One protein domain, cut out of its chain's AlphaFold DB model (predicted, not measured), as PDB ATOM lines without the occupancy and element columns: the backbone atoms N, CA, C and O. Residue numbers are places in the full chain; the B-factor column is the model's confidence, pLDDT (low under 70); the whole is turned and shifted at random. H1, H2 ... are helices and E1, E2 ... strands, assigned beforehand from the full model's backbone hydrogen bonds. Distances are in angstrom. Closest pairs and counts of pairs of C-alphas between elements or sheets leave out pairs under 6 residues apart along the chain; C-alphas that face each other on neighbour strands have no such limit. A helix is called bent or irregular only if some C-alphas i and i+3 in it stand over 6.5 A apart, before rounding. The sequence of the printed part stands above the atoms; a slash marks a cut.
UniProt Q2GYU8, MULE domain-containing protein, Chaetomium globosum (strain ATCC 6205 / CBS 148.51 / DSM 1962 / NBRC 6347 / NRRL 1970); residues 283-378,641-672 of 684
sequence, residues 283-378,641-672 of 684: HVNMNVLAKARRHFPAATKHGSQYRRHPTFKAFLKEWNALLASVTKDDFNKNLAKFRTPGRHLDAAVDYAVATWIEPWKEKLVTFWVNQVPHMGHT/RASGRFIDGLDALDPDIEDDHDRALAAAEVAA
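What this domain is: This is residues 283 to 378 and 641 to 672 of the 684 residues of the protein "MULE domain-containing protein" of Chaetomium globosum (strain ATCC 6205 / CBS 148.51 / DSM 1962 / NBRC 6347 / NRRL 1970) (UniProt Q2GYU8). Look for a bundle of helices lying roughly along one axis: H1, H2 and H4 form its core, with H3 and H6 beside H2. A small hairpin of strands, E1 and E2, lies at one end and short H5 at the other, while H7 crosses H1 about at right angles and sticks out with residues 666 to 672. The printed part has 128 residues, mostly helix, in the order H1, E1, E2, H2, H3, H4, H5, H6, H7; the sheet, E1 - E2, is antiparallel. The whole is compact, with a radius of gyration of the C-alphas of 15.4 A and spans of 43 by 36 by 33 A.

Where its parts are: Find C-alpha 283 at (-42.507, -33.344, 36.968); from there H1 runs 15.2 A to residue 293. E1 is residues 300 to 302 and E2 residues 305 to 307. H2, residues 310 to 323, begins at C-alpha 310 at (-22.146, -36.034, 27.447) and is 20.1 A long. H3, residues 328 to 338, measures 15.0 A, and H4, residues 346 to 364, 21.4 A. H4 is irregular, with C-alphas 359 and 362 8.2 A apart, and has a kink of 63 degrees near residue 358. H5 is residues 366 to 369. Beyond the cut, H6, residues 641 to 650, is 14.3 A long, and H7, residues 655 to 672, runs 25.5 A to C-alpha 672 at (-39.361, -41.038, 55.966).

How they stand to each other: Start at H1, which touches residues 348 to 356 of H4 at a shallow tilt of 8 degrees, opposite ways; the closest C-alphas, of Ala 292 and Ala 348, are 5.0 A apart. H1 and H2 are close but not clearly touching, with the C-alphas of Arg 293 and Phe 312 closest at 7.2 A. In the hairpin of E1 and E2, N 302 and O 305 are 2.8 A apart, within hydrogen-bond range. H2 and H3 form a helical hairpin at a shallow tilt of 20 degrees; residues 318 to 323 of H2 touch H3, closest at the C-alphas of Leu 322 and Asn 334, 5.3 A. H4 and H5 touch only at the corner, with the C-alphas of Glu 362 and Trp 368 closest at 5.1 A. H6 touches H2, with the C-alphas of Asn 320 and Ser 643 closest at 6.7 A. Residues 658 to 662 of H7 touch H1, about perpendicular at 87 degrees, with the C-alphas of Ala 290 and Asp 662 closest at 6.7 A. H7 is apart from H2, H3 and H4. Every O i to N i+4 pair is within hydrogen-bond range in H1, H2 and H3; H4 has 11 of 15, H6 5 of 6 and H7 11 of 14, and H5 is too short for such a pair.

The domain as a whole: The C-alphas farthest apart, of Gly 303 and Gln 371, are 45.4 A apart. Residues 379 to 640 are not printed, and C-alphas 378 and 641 stand 12.1 A apart across that cut. Of the links printed whole, none is long. The mean pLDDT of the printed part is 76.8; look for values under 70 at residues 304 to 305 and 641 to 672.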
ATOM      1  N   HIS A 283     -42.917 -32.939  35.616       80.94
ATOM      2  CA  HIS A 283     -42.507 -33.344  36.968       80.94
ATOM      3  C   HIS A 283     -41.725 -34.663  36.953       80.94
ATOM      4  O   HIS A 283     -40.656 -34.751  37.552       80.94
ATOM      5  N   VAL A 284     -42.179 -35.651  36.174       86.88
ATOM      6  CA  VAL A 284     -41.443 -36.910  35.962       86.88
ATOM      7  C   VAL A 284     -40.035 -36.655  35.416       86.88
ATOM      8  O   VAL A 284     -39.058 -37.175  35.950       86.88
ATOM      9  N   ASN A 285     -39.901 -35.803  34.394       86.19
ATOM     10  CA  ASN A 285     -38.597 -35.437  33.842       86.19
ATOM     11  C   ASN A 285     -37.715 -34.659  34.836       86.19
ATOM     12  O   ASN A 285     -36.496 -34.826  34.788       86.19
ATOM     13  N   MET A 286     -38.283 -33.838  35.730       82.00
ATOM     14  CA  MET A 286     -37.517 -33.175  36.798       82.00
ATOM     15  C   MET A 286     -36.989 -34.192  37.813       82.00
ATOM     16  O   MET A 286     -35.808 -34.146  38.155       82.00
ATOM     17  N   ASN A 287     -37.827 -35.136  38.249       84.44
ATOM     18  CA  ASN A 287     -37.444 -36.137  39.246       84.44
ATOM     19  C   ASN A 287     -36.396 -37.111  38.686       84.44
ATOM     20  O   ASN A 287     -35.400 -37.387  39.356       84.44
ATOM     21  N   VAL A 288     -36.557 -37.562  37.433       86.69
ATOM     22  CA  VAL A 288     -35.540 -38.366  36.731       86.69
ATOM     23  C   VAL A 288     -34.237 -37.591  36.565       86.69
ATOM     24  O   VAL A 288     -33.179 -38.155  36.824       86.69
ATOM     25  N   LEU A 289     -34.281 -36.303  36.210       84.81
ATOM     26  CA  LEU A 289     -33.078 -35.470  36.158       84.81
ATOM     27  C   LEU A 289     -32.384 -35.413  37.524       84.81
ATOM     28  O   LEU A 289     -31.190 -35.693  37.589       84.81
ATOM     29  N   ALA A 290     -33.105 -35.079  38.596       81.12
ATOM     30  CA  ALA A 290     -32.529 -34.896  39.927       81.12
ATOM     31  C   ALA A 290     -31.917 -36.193  40.484       81.12
ATOM     32  O   ALA A 290     -30.737 -36.230  40.833       81.12
ATOM     33  N   LYS A 291     -32.687 -37.288  40.507       84.56
ATOM     34  CA  LYS A 291     -32.228 -38.567  41.069       84.56
ATOM     35  C   LYS A 291     -31.141 -39.211  40.205       84.56
ATOM     36  O   LYS A 291     -30.107 -39.599  40.745       84.56
ATOM     37  N   ALA A 292     -31.304 -39.252  38.877       84.44
ATOM     38  CA  ALA A 292     -30.303 -39.873  38.006       84.44
ATOM     39  C   ALA A 292     -28.976 -39.097  37.983       84.44
ATOM     40  O   ALA A 292     -27.918 -39.723  37.902       84.44
ATOM     41  N   ARG A 293     -28.998 -37.754  38.097       83.38
ATOM     42  CA  ARG A 293     -27.793 -36.898  38.067       83.38
ATOM     43  C   ARG A 293     -26.707 -37.367  39.037       83.38
ATOM     44  O   ARG A 293     -25.537 -37.291  38.678       83.38
ATOM     45  N   ARG A 294     -27.082 -37.880  40.216       84.94
ATOM     46  CA  ARG A 294     -26.162 -38.343  41.275       84.94
ATOM     47  C   ARG A 294     -25.195 -39.443  40.818       84.94
ATOM     48  O   ARG A 294     -24.122 -39.577  41.394       84.94
ATOM     49  N   HIS A 295     -25.556 -40.202  39.784       85.25
ATOM     50  CA  HIS A 295     -24.716 -41.264  39.226       85.25
ATOM     51  C   HIS A 295     -23.720 -40.746  38.172       85.25
ATOM     52  O   HIS A 295     -22.698 -41.383  37.928       85.25
ATOM     53  N   PHE A 296     -23.977 -39.593  37.547       87.25
ATOM     54  CA  PHE A 296     -23.159 -39.064  36.451       87.25
ATOM     55  C   PHE A 296     -22.156 -37.992  36.920       87.25
ATOM     56  O   PHE A 296     -22.368 -37.346  37.946       87.25
ATOM     57  N   PRO A 297     -21.078 -37.726  36.150       85.19
ATOM     58  CA  PRO A 297     -20.158 -36.632  36.450       85.19
ATOM     59  C   PRO A 297     -20.868 -35.274  36.535       85.19
ATOM     60  O   PRO A 297     -21.732 -34.954  35.712       85.19
ATOM     61  N   ALA A 298     -20.462 -34.463  37.514       81.50
ATOM     62  CA  ALA A 298     -21.018 -33.134  37.751       81.50
ATOM     63  C   ALA A 298     -20.900 -32.218  36.517       81.50
ATOM     64  O   ALA A 298     -19.977 -32.333  35.707       81.50
ATOM     65  N   ALA A 299     -21.840 -31.279  36.379       82.38
ATOM     66  CA  ALA A 299     -21.815 -30.300  35.298       82.38
ATOM     67  C   ALA A 299     -20.622 -29.341  35.450       82.38
ATOM     68  O   ALA A 299     -20.376 -28.809  36.532       82.38
ATOM     69  N   THR A 300     -19.902 -29.078  34.358       80.12
ATOM     70  CA  THR A 300     -18.766 -28.150  34.361       80.12
ATOM     71  C   THR A 300     -19.213 -26.742  33.979       80.12
ATOM     72  O   THR A 300     -20.025 -26.543  33.072       80.12
ATOM     73  N   LYS A 301     -18.672 -25.732  34.664       79.69
ATOM     74  CA  LYS A 301     -18.956 -24.323  34.373       79.69
ATOM     75  C   LYS A 301     -17.997 -23.801  33.305       79.69
ATOM     76  O   LYS A 301     -16.792 -23.734  33.529       79.69
ATOM     77  N   HIS A 302     -18.534 -23.402  32.157       73.88
ATOM     78  CA  HIS A 302     -17.790 -22.776  31.066       73.88
ATOM     79  C   HIS A 302     -18.268 -21.328  30.903       73.88
ATOM     80  O   HIS A 302     -19.249 -21.040  30.216       73.88
ATOM     81  N   GLY A 303     -17.579 -20.403  31.576       78.38
ATOM     82  CA  GLY A 303     -17.971 -18.993  31.628       78.38
ATOM     83  C   GLY A 303     -19.272 -18.794  32.413       78.38
ATOM     84  O   GLY A 303     -19.351 -19.138  33.591       78.38
ATOM     85  N   SER A 304     -20.289 -18.229  31.762       69.56
ATOM     86  CA  SER A 304     -21.628 -18.016  32.332       69.56
ATOM     87  C   SER A 304     -22.600 -19.185  32.120       69.56
ATOM     88  O   SER A 304     -23.735 -19.104  32.582       69.56
ATOM     89  N   GLN A 305     -22.185 -20.253  31.432       64.00
ATOM     90  CA  GLN A 305     -23.028 -21.408  31.110       64.00
ATOM     91  C   GLN A 305     -22.522 -22.676  31.797       64.00
ATOM     92  O   GLN A 305     -21.315 -22.875  31.956       64.00
ATOM     93  N   TYR A 306     -23.446 -23.566  32.153       75.31
ATOM     94  CA  TYR A 306     -23.120 -24.897  32.652       75.31
ATOM     95  C   TYR A 306     -23.270 -25.921  31.532       75.31
ATOM     96  O   TYR A 306     -24.213 -25.870  30.748       75.31
ATOM     97  N   ARG A 307     -22.338 -26.869  31.453       77.38
ATOM     98  CA  ARG A 307     -22.383 -27.977  30.498       77.38
ATOM     99  C   ARG A 307     -22.536 -29.286  31.258       77.38
ATOM    100  O   ARG A 307     -21.642 -29.682  32.004       77.38
ATOM    101  N   ARG A 308     -23.663 -29.980  31.062       82.00
ATOM    102  CA  ARG A 308     -23.821 -31.361  31.559       82.00
ATOM    103  C   ARG A 308     -22.917 -32.321  30.788       82.00
ATOM    104  O   ARG A 308     -22.722 -32.157  29.582       82.00
ATOM    105  N   HIS A 309     -22.417 -33.338  31.488       84.69
ATOM    106  CA  HIS A 309     -21.556 -34.366  30.913       84.69
ATOM    107  C   HIS A 309     -22.246 -35.091  29.733       84.69
ATOM    108  O   HIS A 309     -23.448 -35.375  29.824       84.69
ATOM    109  N   PRO A 310     -21.535 -35.426  28.632       87.06
ATOM    110  CA  PRO A 310     -22.146 -36.034  27.447       87.06
ATOM    111  C   PRO A 310     -22.922 -37.329  27.721       87.06
ATOM    112  O   PRO A 310     -23.981 -37.529  27.131       87.06
ATOM    113  N   THR A 311     -22.454 -38.176  28.646       88.12
ATOM    114  CA  THR A 311     -23.157 -39.421  29.012       88.12
ATOM    115  C   THR A 311     -24.506 -39.151  29.679       88.12
ATOM    116  O   THR A 311     -25.495 -39.784  29.322       88.12
ATOM    117  N   PHE A 312     -24.602 -38.145  30.554       88.56
ATOM    118  CA  PHE A 312     -25.878 -37.767  31.173       88.56
ATOM    119  C   PHE A 312     -26.853 -37.163  30.151       88.56
ATOM    120  O   PHE A 312     -28.051 -37.437  30.183       88.56
ATOM    121  N   LYS A 313     -26.343 -36.397  29.175       87.56
ATOM    122  CA  LYS A 313     -27.156 -35.927  28.041       87.56
ATOM    123  C   LYS A 313     -27.653 -37.081  27.168       87.56
ATOM    124  O   LYS A 313     -28.796 -37.039  26.720       87.56
ATOM    125  N   ALA A 314     -26.831 -38.106  26.938       89.75
ATOM    126  CA  ALA A 314     -27.237 -39.307  26.208       89.75
ATOM    127  C   ALA A 314     -28.335 -40.081  26.958       89.75
ATOM    128  O   ALA A 314     -29.353 -40.408  26.349       89.75
ATOM    129  N   PHE A 315     -28.181 -40.279  28.272       93.19
ATOM    130  CA  PHE A 315     -29.202 -40.864  29.146       93.19
ATOM    131  C   PHE A 315     -30.533 -40.103  29.056       93.19
ATOM    132  O   PHE A 315     -31.551 -40.686  28.686       93.19
ATOM    133  N   LEU A 316     -30.528 -38.784  29.284       89.75
ATOM    134  CA  LEU A 316     -31.745 -37.964  29.216       89.75
ATOM    135  C   LEU A 316     -32.364 -37.934  27.808       89.75
ATOM    136  O   LEU A 316     -33.587 -37.864  27.680       89.75
ATOM    137  N   LYS A 317     -31.557 -38.007  26.743       90.19
ATOM    138  CA  LYS A 317     -32.052 -38.100  25.362       90.19
ATOM    139  C   LYS A 317     -32.781 -39.420  25.111       90.19
ATOM    140  O   LYS A 317     -33.844 -39.409  24.496       90.19
ATOM    141  N   GLU A 318     -32.237 -40.539  25.582       92.31
ATOM    142  CA  GLU A 318     -32.850 -41.859  25.393       92.31
ATOM    143  C   GLU A 318     -34.051 -42.084  26.315       92.31
ATOM    144  O   GLU A 318     -35.058 -42.617  25.857       92.31
ATOM    145  N   TRP A 319     -34.022 -41.546  27.537       93.75
ATOM    146  CA  TRP A 319     -35.191 -41.439  28.414       93.75
ATOM    147  C   TRP A 319     -36.356 -40.689  27.742       93.75
ATOM    148  O   TRP A 319     -37.481 -41.186  27.671       93.75
ATOM    149  N   ASN A 320     -36.094 -39.507  27.169       90.75
ATOM    150  CA  ASN A 320     -37.133 -38.753  26.461       90.75
ATOM    151  C   ASN A 320     -37.604 -39.461  25.179       90.75
ATOM    152  O   ASN A 320     -38.779 -39.351  24.834       90.75
ATOM    153  N   ALA A 321     -36.729 -40.198  24.483       90.50
ATOM    154  CA  ALA A 321     -37.113 -41.013  23.329       90.50
ATOM    155  C   ALA A 321     -38.027 -42.185  23.732       90.50
ATOM    156  O   ALA A 321     -39.032 -42.423  23.067       90.50
ATOM    157  N   LEU A 322     -37.737 -42.849  24.856       94.06
ATOM    158  CA  LEU A 322     -38.581 -43.893  25.440       94.06
ATOM    159  C   LEU A 322     -39.994 -43.366  25.732       94.06
ATOM    160  O   LEU A 322     -40.967 -43.949  25.249       94.06
ATOM    161  N   LEU A 323     -40.115 -42.224  26.419       92.69
ATOM    162  CA  LEU A 323     -41.412 -41.578  26.677       92.69
ATOM    163  C   LEU A 323     -42.128 -41.105  25.402       92.69
ATOM    164  O   LEU A 323     -43.358 -41.062  25.367       92.69
ATOM    165  N   ALA A 324     -41.380 -40.745  24.357       91.12
ATOM    166  CA  ALA A 324     -41.921 -40.283  23.081       91.12
ATOM    167  C   ALA A 324     -42.390 -41.414  22.144       91.12
ATOM    168  O   ALA A 324     -42.964 -41.105  21.101       91.12
ATOM    169  N   SER A 325     -42.179 -42.686  22.502       94.12
ATOM    170  CA  SER A 325     -42.537 -43.849  21.676       94.12
ATOM    171  C   SER A 325     -44.014 -43.831  21.269       94.12
ATOM    172  O   SER A 325     -44.898 -43.791  22.129       94.12
ATOM    173  N   VAL A 326     -44.272 -43.847  19.957       92.50
ATOM    174  CA  VAL A 326     -45.622 -43.715  19.374       92.50
ATOM    175  C   VAL A 326     -46.301 -45.073  19.195       92.50
ATOM    176  O   VAL A 326     -47.520 -45.149  19.287       92.50
ATOM    177  N   THR A 327     -45.531 -46.149  19.003       94.25
ATOM    178  CA  THR A 327     -46.041 -47.528  18.939       94.25
ATOM    179  C   THR A 327     -45.529 -48.377  20.106       94.25
ATOM    180  O   THR A 327     -44.505 -48.066  20.725       94.25
ATOM    181  N   LYS A 328     -46.220 -49.491  20.388       94.12
ATOM    182  CA  LYS A 328     -45.782 -50.495  21.373       94.12
ATOM    183  C   LYS A 328     -44.417 -51.097  21.013       94.12
ATOM    184  O   LYS A 328     -43.598 -51.325  21.899       94.12
ATOM    185  N   ASP A 329     -44.146 -51.292  19.724       95.50
ATOM    186  CA  ASP A 329     -42.874 -51.839  19.247       95.50
ATOM    187  C   ASP A 329     -41.727 -50.842  19.395       95.50
ATOM    188  O   ASP A 329     -40.634 -51.236  19.800       95.50
ATOM    189  N   ASP A 330     -41.959 -49.555  19.122       94.69
ATOM    190  CA  ASP A 330     -40.962 -48.511  19.382       94.69
ATOM    191  C   ASP A 330     -40.655 -48.413  20.873       94.69
ATOM    192  O   ASP A 330     -39.490 -48.313  21.247       94.69
ATOM    193  N   PHE A 331     -41.677 -48.509  21.730       96.38
ATOM    194  CA  PHE A 331     -41.487 -48.544  23.177       96.38
ATOM    195  C   PHE A 331     -40.640 -49.750  23.599       96.38
ATOM    196  O   PHE A 331     -39.648 -49.569  24.300       96.38
ATOM    197  N   ASN A 332     -40.964 -50.956  23.124       96.38
ATOM    198  CA  ASN A 332     -40.205 -52.168  23.439       96.38
ATOM    199  C   ASN A 332     -38.743 -52.071  22.960       96.38
ATOM    200  O   ASN A 332     -37.823 -52.380  23.720       96.38
ATOM    201  N   LYS A 333     -38.510 -51.584  21.732       96.25
ATOM    202  CA  LYS A 333     -37.164 -51.359  21.168       96.25
ATOM    203  C   LYS A 333     -36.388 -50.310  21.965       96.25
ATOM    204  O   LYS A 333     -35.225 -50.533  22.301       96.25
ATOM    205  N   ASN A 334     -37.020 -49.183  22.294       95.44
ATOM    206  CA  ASN A 334     -36.410 -48.116  23.083       95.44
ATOM    207  C   ASN A 334     -36.114 -48.573  24.516       95.44
ATOM    208  O   ASN A 334     -35.057 -48.228  25.036       95.44
ATOM    209  N   LEU A 335     -36.980 -49.381  25.134       95.88
ATOM    210  CA  LEU A 335     -36.779 -49.917  26.481       95.88
ATOM    211  C   LEU A 335     -35.638 -50.939  26.514       95.88
ATOM    212  O   LEU A 335     -34.766 -50.835  27.371       95.88
ATOM    213  N   ALA A 336     -35.591 -51.875  25.562       95.25
ATOM    214  CA  ALA A 336     -34.491 -52.836  25.435       95.25
ATOM    215  C   ALA A 336     -33.145 -52.132  25.188       95.25
ATOM    216  O   ALA A 336     -32.128 -52.466  25.798       95.25
ATOM    217  N   LYS A 337     -33.149 -51.089  24.350       94.50
ATOM    218  CA  LYS A 337     -31.988 -50.223  24.132       94.50
ATOM    219  C   LYS A 337     -31.585 -49.470  25.407       94.50
ATOM    220  O   LYS A 337     -30.403 -49.409  25.719       94.50
ATOM    221  N   PHE A 338     -32.540 -48.910  26.149       93.81
ATOM    222  CA  PHE A 338     -32.282 -48.164  27.387       93.81
ATOM    223  C   PHE A 338     -31.743 -49.067  28.511       93.81
ATOM    224  O   PHE A 338     -30.843 -48.652  29.232       93.81
ATOM    225  N   ARG A 339     -32.223 -50.318  28.587       94.50
ATOM    226  CA  ARG A 339     -31.754 -51.392  29.486       94.50
ATOM    227  C   ARG A 339     -30.503 -52.144  28.996       94.50
ATOM    228  O   ARG A 339     -30.143 -53.156  29.586       94.50
ATOM    229  N   THR A 340     -29.855 -51.726  27.907       94.25
ATOM    230  CA  THR A 340     -28.662 -52.433  27.403       94.25
ATOM    231  C   THR A 340     -27.497 -52.281  28.398       94.25
ATOM    232  O   THR A 340     -27.094 -51.140  28.642       94.25
ATOM    233  N   PRO A 341     -26.920 -53.377  28.938       90.44
ATOM    234  CA  PRO A 341     -25.860 -53.303  29.944       90.44
ATOM    235  C   PRO A 341     -24.664 -52.464  29.490       90.44
ATOM    236  O   PRO A 341     -24.237 -52.541  28.334       90.44
ATOM    237  N   GLY A 342     -24.135 -51.633  30.390       85.31
ATOM    238  CA  GLY A 342     -22.995 -50.750  30.117       85.31
ATOM    239  C   GLY A 342     -23.275 -49.582  29.158       85.31
ATOM    240  O   GLY A 342     -22.365 -48.802  28.869       85.31
ATOM    241  N   ARG A 343     -24.512 -49.416  28.660       88.19
ATOM    242  CA  ARG A 343     -24.902 -48.265  27.824       88.19
ATOM    243  C   ARG A 343     -25.044 -46.982  28.640       88.19
ATOM    244  O   ARG A 343     -24.616 -45.915  28.205       88.19
ATOM    245  N   HIS A 344     -25.666 -47.118  29.805       91.31
ATOM    246  CA  HIS A 344     -25.804 -46.107  30.847       91.31
ATOM    247  C   HIS A 344     -25.408 -46.756  32.178       91.31
ATOM    248  O   HIS A 344     -25.057 -47.931  32.212       91.31
ATOM    249  N   LEU A 345     -25.433 -45.994  33.267       89.31
ATOM    250  CA  LEU A 345     -25.177 -46.541  34.599       89.31
ATOM    251  C   LEU A 345     -26.422 -47.275  35.093       89.31
ATOM    252  O   LEU A 345     -27.482 -46.651  35.182       89.31
ATOM    253  N   ASP A 346     -26.275 -48.556  35.429       89.81
ATOM    254  CA  ASP A 346     -27.393 -49.456  35.738       89.81
ATOM    255  C   ASP A 346     -28.309 -48.866  36.823       89.81
ATOM    256  O   ASP A 346     -29.480 -48.636  36.556       89.81
ATOM    257  N   ALA A 347     -27.760 -48.390  37.948       89.44
ATOM    258  CA  ALA A 347     -28.534 -47.740  39.016       89.44
ATOM    259  C   ALA A 347     -29.416 -46.549  38.560       89.44
ATOM    260  O   ALA A 347     -30.486 -46.312  39.123       89.44
ATOM    261  N   ALA A 348     -29.002 -45.796  37.531       90.00
ATOM    262  CA  ALA A 348     -29.808 -44.710  36.967       90.00
ATOM    263  C   ALA A 348     -30.906 -45.228  36.019       90.00
ATOM    264  O   ALA A 348     -31.980 -44.623  35.932       90.00
ATOM    265  N   VAL A 349     -30.645 -46.333  35.314       93.38
ATOM    266  CA  VAL A 349     -31.628 -47.043  34.485       93.38
ATOM    267  C   VAL A 349     -32.661 -47.727  35.374       93.38
ATOM    268  O   VAL A 349     -33.848 -47.497  35.168       93.38
ATOM    269  N   ASP A 350     -32.227 -48.475  36.385       92.12
ATOM    270  CA  ASP A 350     -33.067 -49.184  37.353       92.12
ATOM    271  C   ASP A 350     -34.007 -48.211  38.063       92.12
ATOM    272  O   ASP A 350     -35.223 -48.401  38.029       92.12
ATOM    273  N   TYR A 351     -33.477 -47.093  38.583       92.50
ATOM    274  CA  TYR A 351     -34.307 -46.022  39.133       92.50
ATOM    275  C   TYR A 351     -35.352 -45.539  38.117       92.50
ATOM    276  O   TYR A 351     -36.542 -45.506  38.428       92.50
ATOM    277  N   ALA A 352     -34.941 -45.165  36.901       92.44
ATOM    278  CA  ALA A 352     -35.858 -44.620  35.902       92.44
ATOM    279  C   ALA A 352     -36.928 -45.638  35.462       92.44
ATOM    280  O   ALA A 352     -38.076 -45.273  35.205       92.44
ATOM    281  N   VAL A 353     -36.568 -46.914  35.391       94.31
ATOM    282  CA  VAL A 353     -37.418 -48.008  34.924       94.31
ATOM    283  C   VAL A 353     -38.390 -48.463  36.010       94.31
ATOM    284  O   VAL A 353     -39.598 -48.365  35.790       94.31
ATOM    285  N   ALA A 354     -37.893 -48.893  37.171       92.62
ATOM    286  CA  ALA A 354     -38.718 -49.418  38.259       92.62
ATOM    287  C   ALA A 354     -39.597 -48.324  38.881       92.62
ATOM    288  O   ALA A 354     -40.771 -48.540  39.175       92.62
ATOM    289  N   THR A 355     -39.077 -47.097  39.002       91.38
ATOM    290  CA  THR A 355     -39.844 -45.995  39.604       91.38
ATOM    291  C   THR A 355     -40.929 -45.461  38.668       91.38
ATOM    292  O   THR A 355     -41.973 -45.030  39.157       91.38
ATOM    293  N   TRP A 356     -40.716 -45.444  37.343       93.81
ATOM    294  CA  TRP A 356     -41.590 -44.705  36.412       93.81
ATOM    295  C   TRP A 356     -42.177 -45.523  35.264       93.81
ATOM    296  O   TRP A 356     -43.323 -45.290  34.888       93.81
ATOM    297  N   ILE A 357     -41.428 -46.451  34.672       95.38
ATOM    298  CA  ILE A 357     -41.886 -47.182  33.482       95.38
ATOM    299  C   ILE A 357     -42.737 -48.387  33.871       95.38
ATOM    300  O   ILE A 357     -43.790 -48.608  33.281       95.38
ATOM    301  N   GLU A 358     -42.308 -49.158  34.862       92.88
ATOM    302  CA  GLU A 358     -43.021 -50.363  35.290       92.88
ATOM    303  C   GLU A 358     -44.417 -50.051  35.865       92.88
ATOM    304  O   GLU A 358     -45.380 -50.600  35.316       92.88
ATOM    305  N   PRO A 359     -44.564 -49.125  36.839       92.81
ATOM    306  CA  PRO A 359     -45.869 -48.756  37.397       92.81
ATOM    307  C   PRO A 359     -46.677 -47.733  36.578       92.81
ATOM    308  O   PRO A 359     -47.892 -47.672  36.747       92.81
ATOM    309  N   TRP A 360     -46.055 -46.901  35.723       94.38
ATOM    310  CA  TRP A 360     -46.741 -45.724  35.149       94.38
ATOM    311  C   TRP A 360     -46.600 -45.507  33.630       94.38
ATOM    312  O   TRP A 360     -47.009 -44.446  33.143       94.38
ATOM    313  N   LYS A 361     -46.076 -46.460  32.841       94.25
ATOM    314  CA  LYS A 361     -45.969 -46.322  31.363       94.25
ATOM    315  C   LYS A 361     -47.293 -45.919  30.696       94.25
ATOM    316  O   LYS A 361     -47.273 -45.033  29.840       94.25
ATOM    317  N   GLU A 362     -48.429 -46.462  31.142       94.06
ATOM    318  CA  GLU A 362     -49.777 -46.141  30.648       94.06
ATOM    319  C   GLU A 362     -50.122 -44.648  30.796       94.06
ATOM    320  O   GLU A 362     -50.826 -44.082  29.961       94.06
ATOM    321  N   LYS A 363     -49.598 -43.995  31.839       93.38
ATOM    322  CA  LYS A 363     -49.860 -42.586  32.179       93.38
ATOM    323  C   LYS A 363     -48.795 -41.618  31.653       93.38
ATOM    324  O   LYS A 363     -48.940 -40.410  31.842       93.38
ATOM    325  N   LEU A 364     -47.717 -42.128  31.044       91.94
ATOM    326  CA  LEU A 364     -46.504 -41.362  30.726       91.94
ATOM    327  C   LEU A 364     -46.032 -41.468  29.277       91.94
ATOM    328  O   LEU A 364     -45.533 -40.475  28.735       91.94
ATOM    329  N   VAL A 365     -46.136 -42.638  28.649       93.31
ATOM    330  CA  VAL A 365     -45.568 -42.912  27.321       93.31
ATOM    331  C   VAL A 365     -46.591 -42.590  26.232       93.31
ATOM    332  O   VAL A 365     -47.755 -42.971  26.327       93.31
ATOM    333  N   THR A 366     -46.152 -41.898  25.177       92.19
ATOM    334  CA  THR A 366     -47.018 -41.349  24.116       92.19
ATOM    335  C   THR A 366     -47.978 -42.376  23.498       92.19
ATOM    336  O   THR A 366     -49.136 -42.034  23.285       92.19
ATOM    337  N   PHE A 367     -47.558 -43.626  23.270       92.50
ATOM    338  CA  PHE A 367     -48.419 -44.702  22.753       92.50
ATOM    339  C   PHE A 367     -49.709 -44.932  23.571       92.50
ATOM    340  O   PHE A 367     -50.781 -45.088  22.986       92.50
ATOM    341  N   TRP A 368     -49.622 -44.934  24.907       93.94
ATOM    342  CA  TRP A 368     -50.787 -45.096  25.789       93.94
ATOM    343  C   TRP A 368     -51.481 -43.762  26.072       93.94
ATOM    344  O   TRP A 368     -52.703 -43.682  26.040       93.94
ATOM    345  N   VAL A 369     -50.705 -42.693  26.271       91.31
ATOM    346  CA  VAL A 369     -51.230 -41.336  26.495       91.31
ATOM    347  C   VAL A 369     -52.129 -40.881  25.340       91.31
ATOM    348  O   VAL A 369     -53.158 -40.260  25.576       91.31
ATOM    349  N   ASN A 370     -51.800 -41.226  24.093       90.56
ATOM    350  CA  ASN A 370     -52.605 -40.864  22.922       90.56
ATOM    351  C   ASN A 370     -53.927 -41.648  22.789       90.56
ATOM    352  O   ASN A 370     -54.700 -41.340  21.887       90.56
ATOM    353  N   GLN A 371     -54.207 -42.625  23.661       89.12
ATOM    354  CA  GLN A 371     -55.498 -43.332  23.692       89.12
ATOM    355  C   GLN A 371     -56.607 -42.504  24.367       89.12
ATOM    356  O   GLN A 371     -57.780 -42.861  24.281       89.12
ATOM    357  N   VAL A 372     -56.254 -41.401  25.038       87.06
ATOM    358  CA  VAL A 372     -57.194 -40.480  25.694       87.06
ATOM    359  C   VAL A 372     -57.141 -39.091  25.041       87.06
ATOM    360  O   VAL A 372     -56.070 -38.668  24.597       87.06
ATOM    361  N   PRO A 373     -58.262 -38.347  24.965       84.94
ATOM    362  CA  PRO A 373     -58.329 -37.055  24.278       84.94
ATOM    363  C   PRO A 373     -57.678 -35.928  25.103       84.94
ATOM    364  O   PRO A 373     -58.343 -35.033  25.613       84.94
ATOM    365  N   HIS A 374     -56.347 -35.952  25.222       83.81
ATOM    366  CA  HIS A 374     -55.578 -35.017  26.059       83.81
ATOM    367  C   HIS A 374     -55.329 -33.634  25.448       83.81
ATOM    368  O   HIS A 374     -54.772 -32.764  26.110       83.81
ATOM    369  N   MET A 375     -55.721 -33.409  24.190       83.12
ATOM    370  CA  MET A 375     -55.599 -32.118  23.486       83.12
ATOM    371  C   MET A 375     -54.171 -31.517  23.485       83.12
ATOM    372  O   MET A 375     -53.991 -30.310  23.335       83.12
ATOM    373  N   GLY A 376     -53.133 -32.347  23.648       79.81
ATOM    374  CA  GLY A 376     -51.730 -31.926  23.761       79.81
ATOM    375  C   GLY A 376     -51.251 -31.637  25.192       79.81
ATOM    376  O   GLY A 376     -50.067 -31.352  25.392       79.81
ATOM    377  N   HIS A 377     -52.125 -31.737  26.196       81.44
ATOM    378  CA  HIS A 377     -51.811 -31.482  27.598       81.44
ATOM    379  C   HIS A 377     -51.317 -32.748  28.303       81.44
ATOM    380  O   HIS A 377     -52.084 -33.611  28.709       81.44
ATOM    381  N   THR A 378     -50.001 -32.817  28.512       80.31
ATOM    382  CA  THR A 378     -49.334 -33.894  29.277       80.31
ATOM    383  C   THR A 378     -48.542 -33.354  30.476       80.31
ATOM    384  O   THR A 378     -47.669 -34.027  31.022       80.31
ATOM    385  N   ARG A 641     -42.683 -30.032  20.679       36.88
ATOM    386  CA  ARG A 641     -41.999 -28.792  21.091       36.88
ATOM    387  C   ARG A 641     -41.601 -28.751  22.572       36.88
ATOM    388  O   ARG A 641     -40.795 -27.899  22.922       36.88
ATOM    389  N   ALA A 642     -42.122 -29.631  23.429       33.59
ATOM    390  CA  ALA A 642     -41.795 -29.651  24.861       33.59
ATOM    391  C   ALA A 642     -40.499 -30.426  25.181       33.59
ATOM    392  O   ALA A 642     -39.634 -29.901  25.878       33.59
ATOM    393  N   SER A 643     -40.324 -31.639  24.645       31.30
ATOM    394  CA  SER A 643     -39.166 -32.500  24.950       31.30
ATOM    395  C   SER A 643     -37.861 -32.001  24.321       31.30
ATOM    396  O   SER A 643     -36.825 -32.021  24.982       31.30
ATOM    397  N   GLY A 644     -37.909 -31.470  23.091       31.23
ATOM    398  CA  GLY A 644     -36.754 -30.801  22.476       31.23
ATOM    399  C   GLY A 644     -36.311 -29.574  23.280       31.23
ATOM    400  O   GLY A 644     -35.162 -29.486  23.699       31.23
ATOM    401  N   ARG A 645     -37.261 -28.685  23.624       39.41
ATOM    402  CA  ARG A 645     -36.993 -27.506  24.468       39.41
ATOM    403  C   ARG A 645     -36.493 -27.854  25.867       39.41
ATOM    404  O   ARG A 645     -35.772 -27.045  26.439       39.41
ATOM    405  N   PHE A 646     -36.870 -29.009  26.421       42.56
ATOM    406  CA  PHE A 646     -36.303 -29.481  27.680       42.56
ATOM    407  C   PHE A 646     -34.805 -29.745  27.513       42.56
ATOM    408  O   PHE A 646     -34.020 -29.095  28.193       42.56
ATOM    409  N   ILE A 647     -34.405 -30.600  26.564       47.44
ATOM    410  CA  ILE A 647     -32.990 -30.957  26.344       47.44
ATOM    411  C   ILE A 647     -32.147 -29.733  25.947       47.44
ATOM    412  O   ILE A 647     -31.074 -29.533  26.516       47.44
ATOM    413  N   ASP A 648     -32.646 -28.880  25.049       45.34
ATOM    414  CA  ASP A 648     -31.961 -27.645  24.630       45.34
ATOM    415  C   ASP A 648     -31.917 -26.583  25.747       45.34
ATOM    416  O   ASP A 648     -31.034 -25.725  25.773       45.34
ATOM    417  N   GLY A 649     -32.879 -26.626  26.672       52.03
ATOM    418  CA  GLY A 649     -32.972 -25.744  27.835       52.03
ATOM    419  C   GLY A 649     -32.182 -26.223  29.053       52.03
ATOM    420  O   GLY A 649     -31.955 -25.421  29.960       52.03
ATOM    421  N   LEU A 650     -31.728 -27.484  29.082       54.81
ATOM    422  CA  LEU A 650     -30.985 -28.056  30.211       54.81
ATOM    423  C   LEU A 650     -29.780 -27.190  30.584       54.81
ATOM    424  O   LEU A 650     -29.652 -26.783  31.734       54.81
ATOM    425  N   ASP A 651     -28.893 -26.885  29.635       53.38
ATOM    426  CA  ASP A 651     -27.645 -26.140  29.893       53.38
ATOM    427  C   ASP A 651     -27.870 -24.680  30.363       53.38
ATOM    428  O   ASP A 651     -26.925 -24.012  30.787       53.38
ATOM    429  N   ALA A 652     -29.114 -24.183  30.326       52.72
ATOM    430  CA  ALA A 652     -29.512 -22.891  30.893       52.72
ATOM    431  C   ALA A 652     -30.032 -22.979  32.347       52.72
ATOM    432  O   ALA A 652     -30.239 -21.942  32.977       52.72
ATOM    433  N   LEU A 653     -30.246 -24.185  32.885       52.12
ATOM    434  CA  LEU A 653     -30.569 -24.419  34.296       52.12
ATOM    435  C   LEU A 653     -29.278 -24.487  35.120       52.12
ATOM    436  O   LEU A 653     -28.395 -25.292  34.820       52.12
ATOM    437  N   ASP A 654     -29.193 -23.656  36.161       52.69
ATOM    438  CA  ASP A 654     -28.057 -23.610  37.088       52.69
ATOM    439  C   ASP A 654     -28.041 -24.861  37.996       52.69
ATOM    440  O   ASP A 654     -29.012 -25.077  38.731       52.69
ATOM    441  N   PRO A 655     -26.969 -25.678  37.984       52.53
ATOM    442  CA  PRO A 655     -26.799 -26.818  38.879       52.53
ATOM    443  C   PRO A 655     -26.919 -26.455  40.360       52.53
ATOM    444  O   PRO A 655     -27.448 -27.264  41.111       52.53
ATOM    445  N   ASP A 656     -26.546 -25.243  40.784       44.97
ATOM    446  CA  ASP A 656     -26.670 -24.832  42.192       44.97
ATOM    447  C   ASP A 656     -28.152 -24.758  42.636       44.97
ATOM    448  O   ASP A 656     -28.491 -25.014  43.793       44.97
ATOM    449  N   ILE A 657     -29.071 -24.476  41.700       44.31
ATOM    450  CA  ILE A 657     -30.531 -24.489  41.923       44.31
ATOM    451  C   ILE A 657     -31.073 -25.932  41.957       44.31
ATOM    452  O   ILE A 657     -32.149 -26.193  42.508       44.31
ATOM    453  N   GLU A 658     -30.366 -26.890  41.360       45.28
ATOM    454  CA  GLU A 658     -30.658 -28.327  41.442       45.28
ATOM    455  C   GLU A 658     -30.107 -28.938  42.744       45.28
ATOM    456  O   GLU A 658     -30.828 -29.684  43.398       45.28
ATOM    457  N   ASP A 659     -28.923 -28.536  43.205       40.84
ATOM    458  CA  ASP A 659     -28.296 -29.049  44.434       40.84
ATOM    459  C   ASP A 659     -29.094 -28.688  45.706       40.84
ATOM    460  O   ASP A 659     -29.172 -29.468  46.661       40.84
ATOM    461  N   ASP A 660     -29.759 -27.528  45.716       33.09
ATOM    462  CA  ASP A 660     -30.706 -27.143  46.773       33.09
ATOM    463  C   ASP A 660     -32.010 -27.970  46.753       33.09
ATOM    464  O   ASP A 660     -32.688 -28.075  47.777       33.09
ATOM    465  N   HIS A 661     -32.354 -28.584  45.616       35.69
ATOM    466  CA  HIS A 661     -33.432 -29.574  45.515       35.69
ATOM    467  C   HIS A 661     -32.931 -30.955  45.960       35.69
ATOM    468  O   HIS A 661     -33.616 -31.609  46.739       35.69
ATOM    469  N   ASP A 662     -31.706 -31.352  45.599       36.34
ATOM    470  CA  ASP A 662     -31.081 -32.599  46.061       36.34
ATOM    471  C   ASP A 662     -30.929 -32.673  47.582       36.34
ATOM    472  O   ASP A 662     -31.330 -33.666  48.187       36.34
ATOM    473  N   ARG A 663     -30.431 -31.610  48.232       36.94
ATOM    474  CA  ARG A 663     -30.302 -31.542  49.704       36.94
ATOM    475  C   ARG A 663     -31.648 -31.672  50.426       36.94
ATOM    476  O   ARG A 663     -31.700 -31.967  51.618       36.94
ATOM    477  N   ALA A 664     -32.734 -31.398  49.717       34.56
ATOM    478  CA  ALA A 664     -34.064 -31.265  50.273       34.56
ATOM    479  C   ALA A 664     -34.989 -32.444  49.893       34.56
ATOM    480  O   ALA A 664     -35.868 -32.778  50.680       34.56
ATOM    481  N   LEU A 665     -34.693 -33.146  48.789       36.38
ATOM    482  CA  LEU A 665     -35.007 -34.565  48.579       36.38
ATOM    483  C   LEU A 665     -34.325 -35.409  49.669       36.38
ATOM    484  O   LEU A 665     -35.011 -36.114  50.397       36.38
ATOM    485  N   ALA A 666     -33.005 -35.261  49.852       36.06
ATOM    486  CA  ALA A 666     -32.203 -36.004  50.837       36.06
ATOM    487  C   ALA A 666     -32.765 -35.904  52.270       36.06
ATOM    488  O   ALA A 666     -32.843 -36.894  52.991       36.06
ATOM    489  N   ALA A 667     -33.198 -34.705  52.673       35.56
ATOM    490  CA  ALA A 667     -33.803 -34.471  53.983       35.56
ATOM    491  C   ALA A 667     -35.191 -35.121  54.156       35.56
ATOM    492  O   ALA A 667     -35.596 -35.354  55.291       35.56
ATOM    493  N   ALA A 668     -35.909 -35.404  53.065       36.00
ATOM    494  CA  ALA A 668     -37.174 -36.131  53.102       36.00
ATOM    495  C   ALA A 668     -36.968 -37.656  53.138       36.00
ATOM    496  O   ALA A 668     -37.719 -38.338  53.824       36.00
ATOM    497  N   GLU A 669     -35.928 -38.193  52.477       36.56
ATOM    498  CA  GLU A 669     -35.590 -39.634  52.546       36.56
ATOM    499  C   GLU A 669     -35.174 -40.045  53.974       36.56
ATOM    500  O   GLU A 669     -35.521 -41.131  54.433       36.56
ATOM    501  N   VAL A 670     -34.479 -39.163  54.705       40.78
ATOM    502  CA  VAL A 670     -34.120 -39.392  56.120       40.78
ATOM    503  C   VAL A 670     -35.351 -39.326  57.030       40.78
ATOM    504  O   VAL A 670     -35.546 -40.226  57.838       40.78
ATOM    505  N   ALA A 671     -36.209 -38.313  56.869       35.72
ATOM    506  CA  ALA A 671     -37.421 -38.179  57.680       35.72
ATOM    507  C   ALA A 671     -38.400 -39.353  57.483       35.72
ATOM    508  O   ALA A 671     -38.991 -39.818  58.449       35.72
ATOM    509  N   ALA A 672     -38.527 -39.871  56.254       38.28
ATOM    510  CA  ALA A 672     -39.361 -41.038  55.966       38.28
ATOM    511  C   ALA A 672     -38.859 -42.319  56.662       38.28
ATOM    512  O   ALA A 672     -39.669 -43.118  57.122       38.28
TER     513      ALA A 672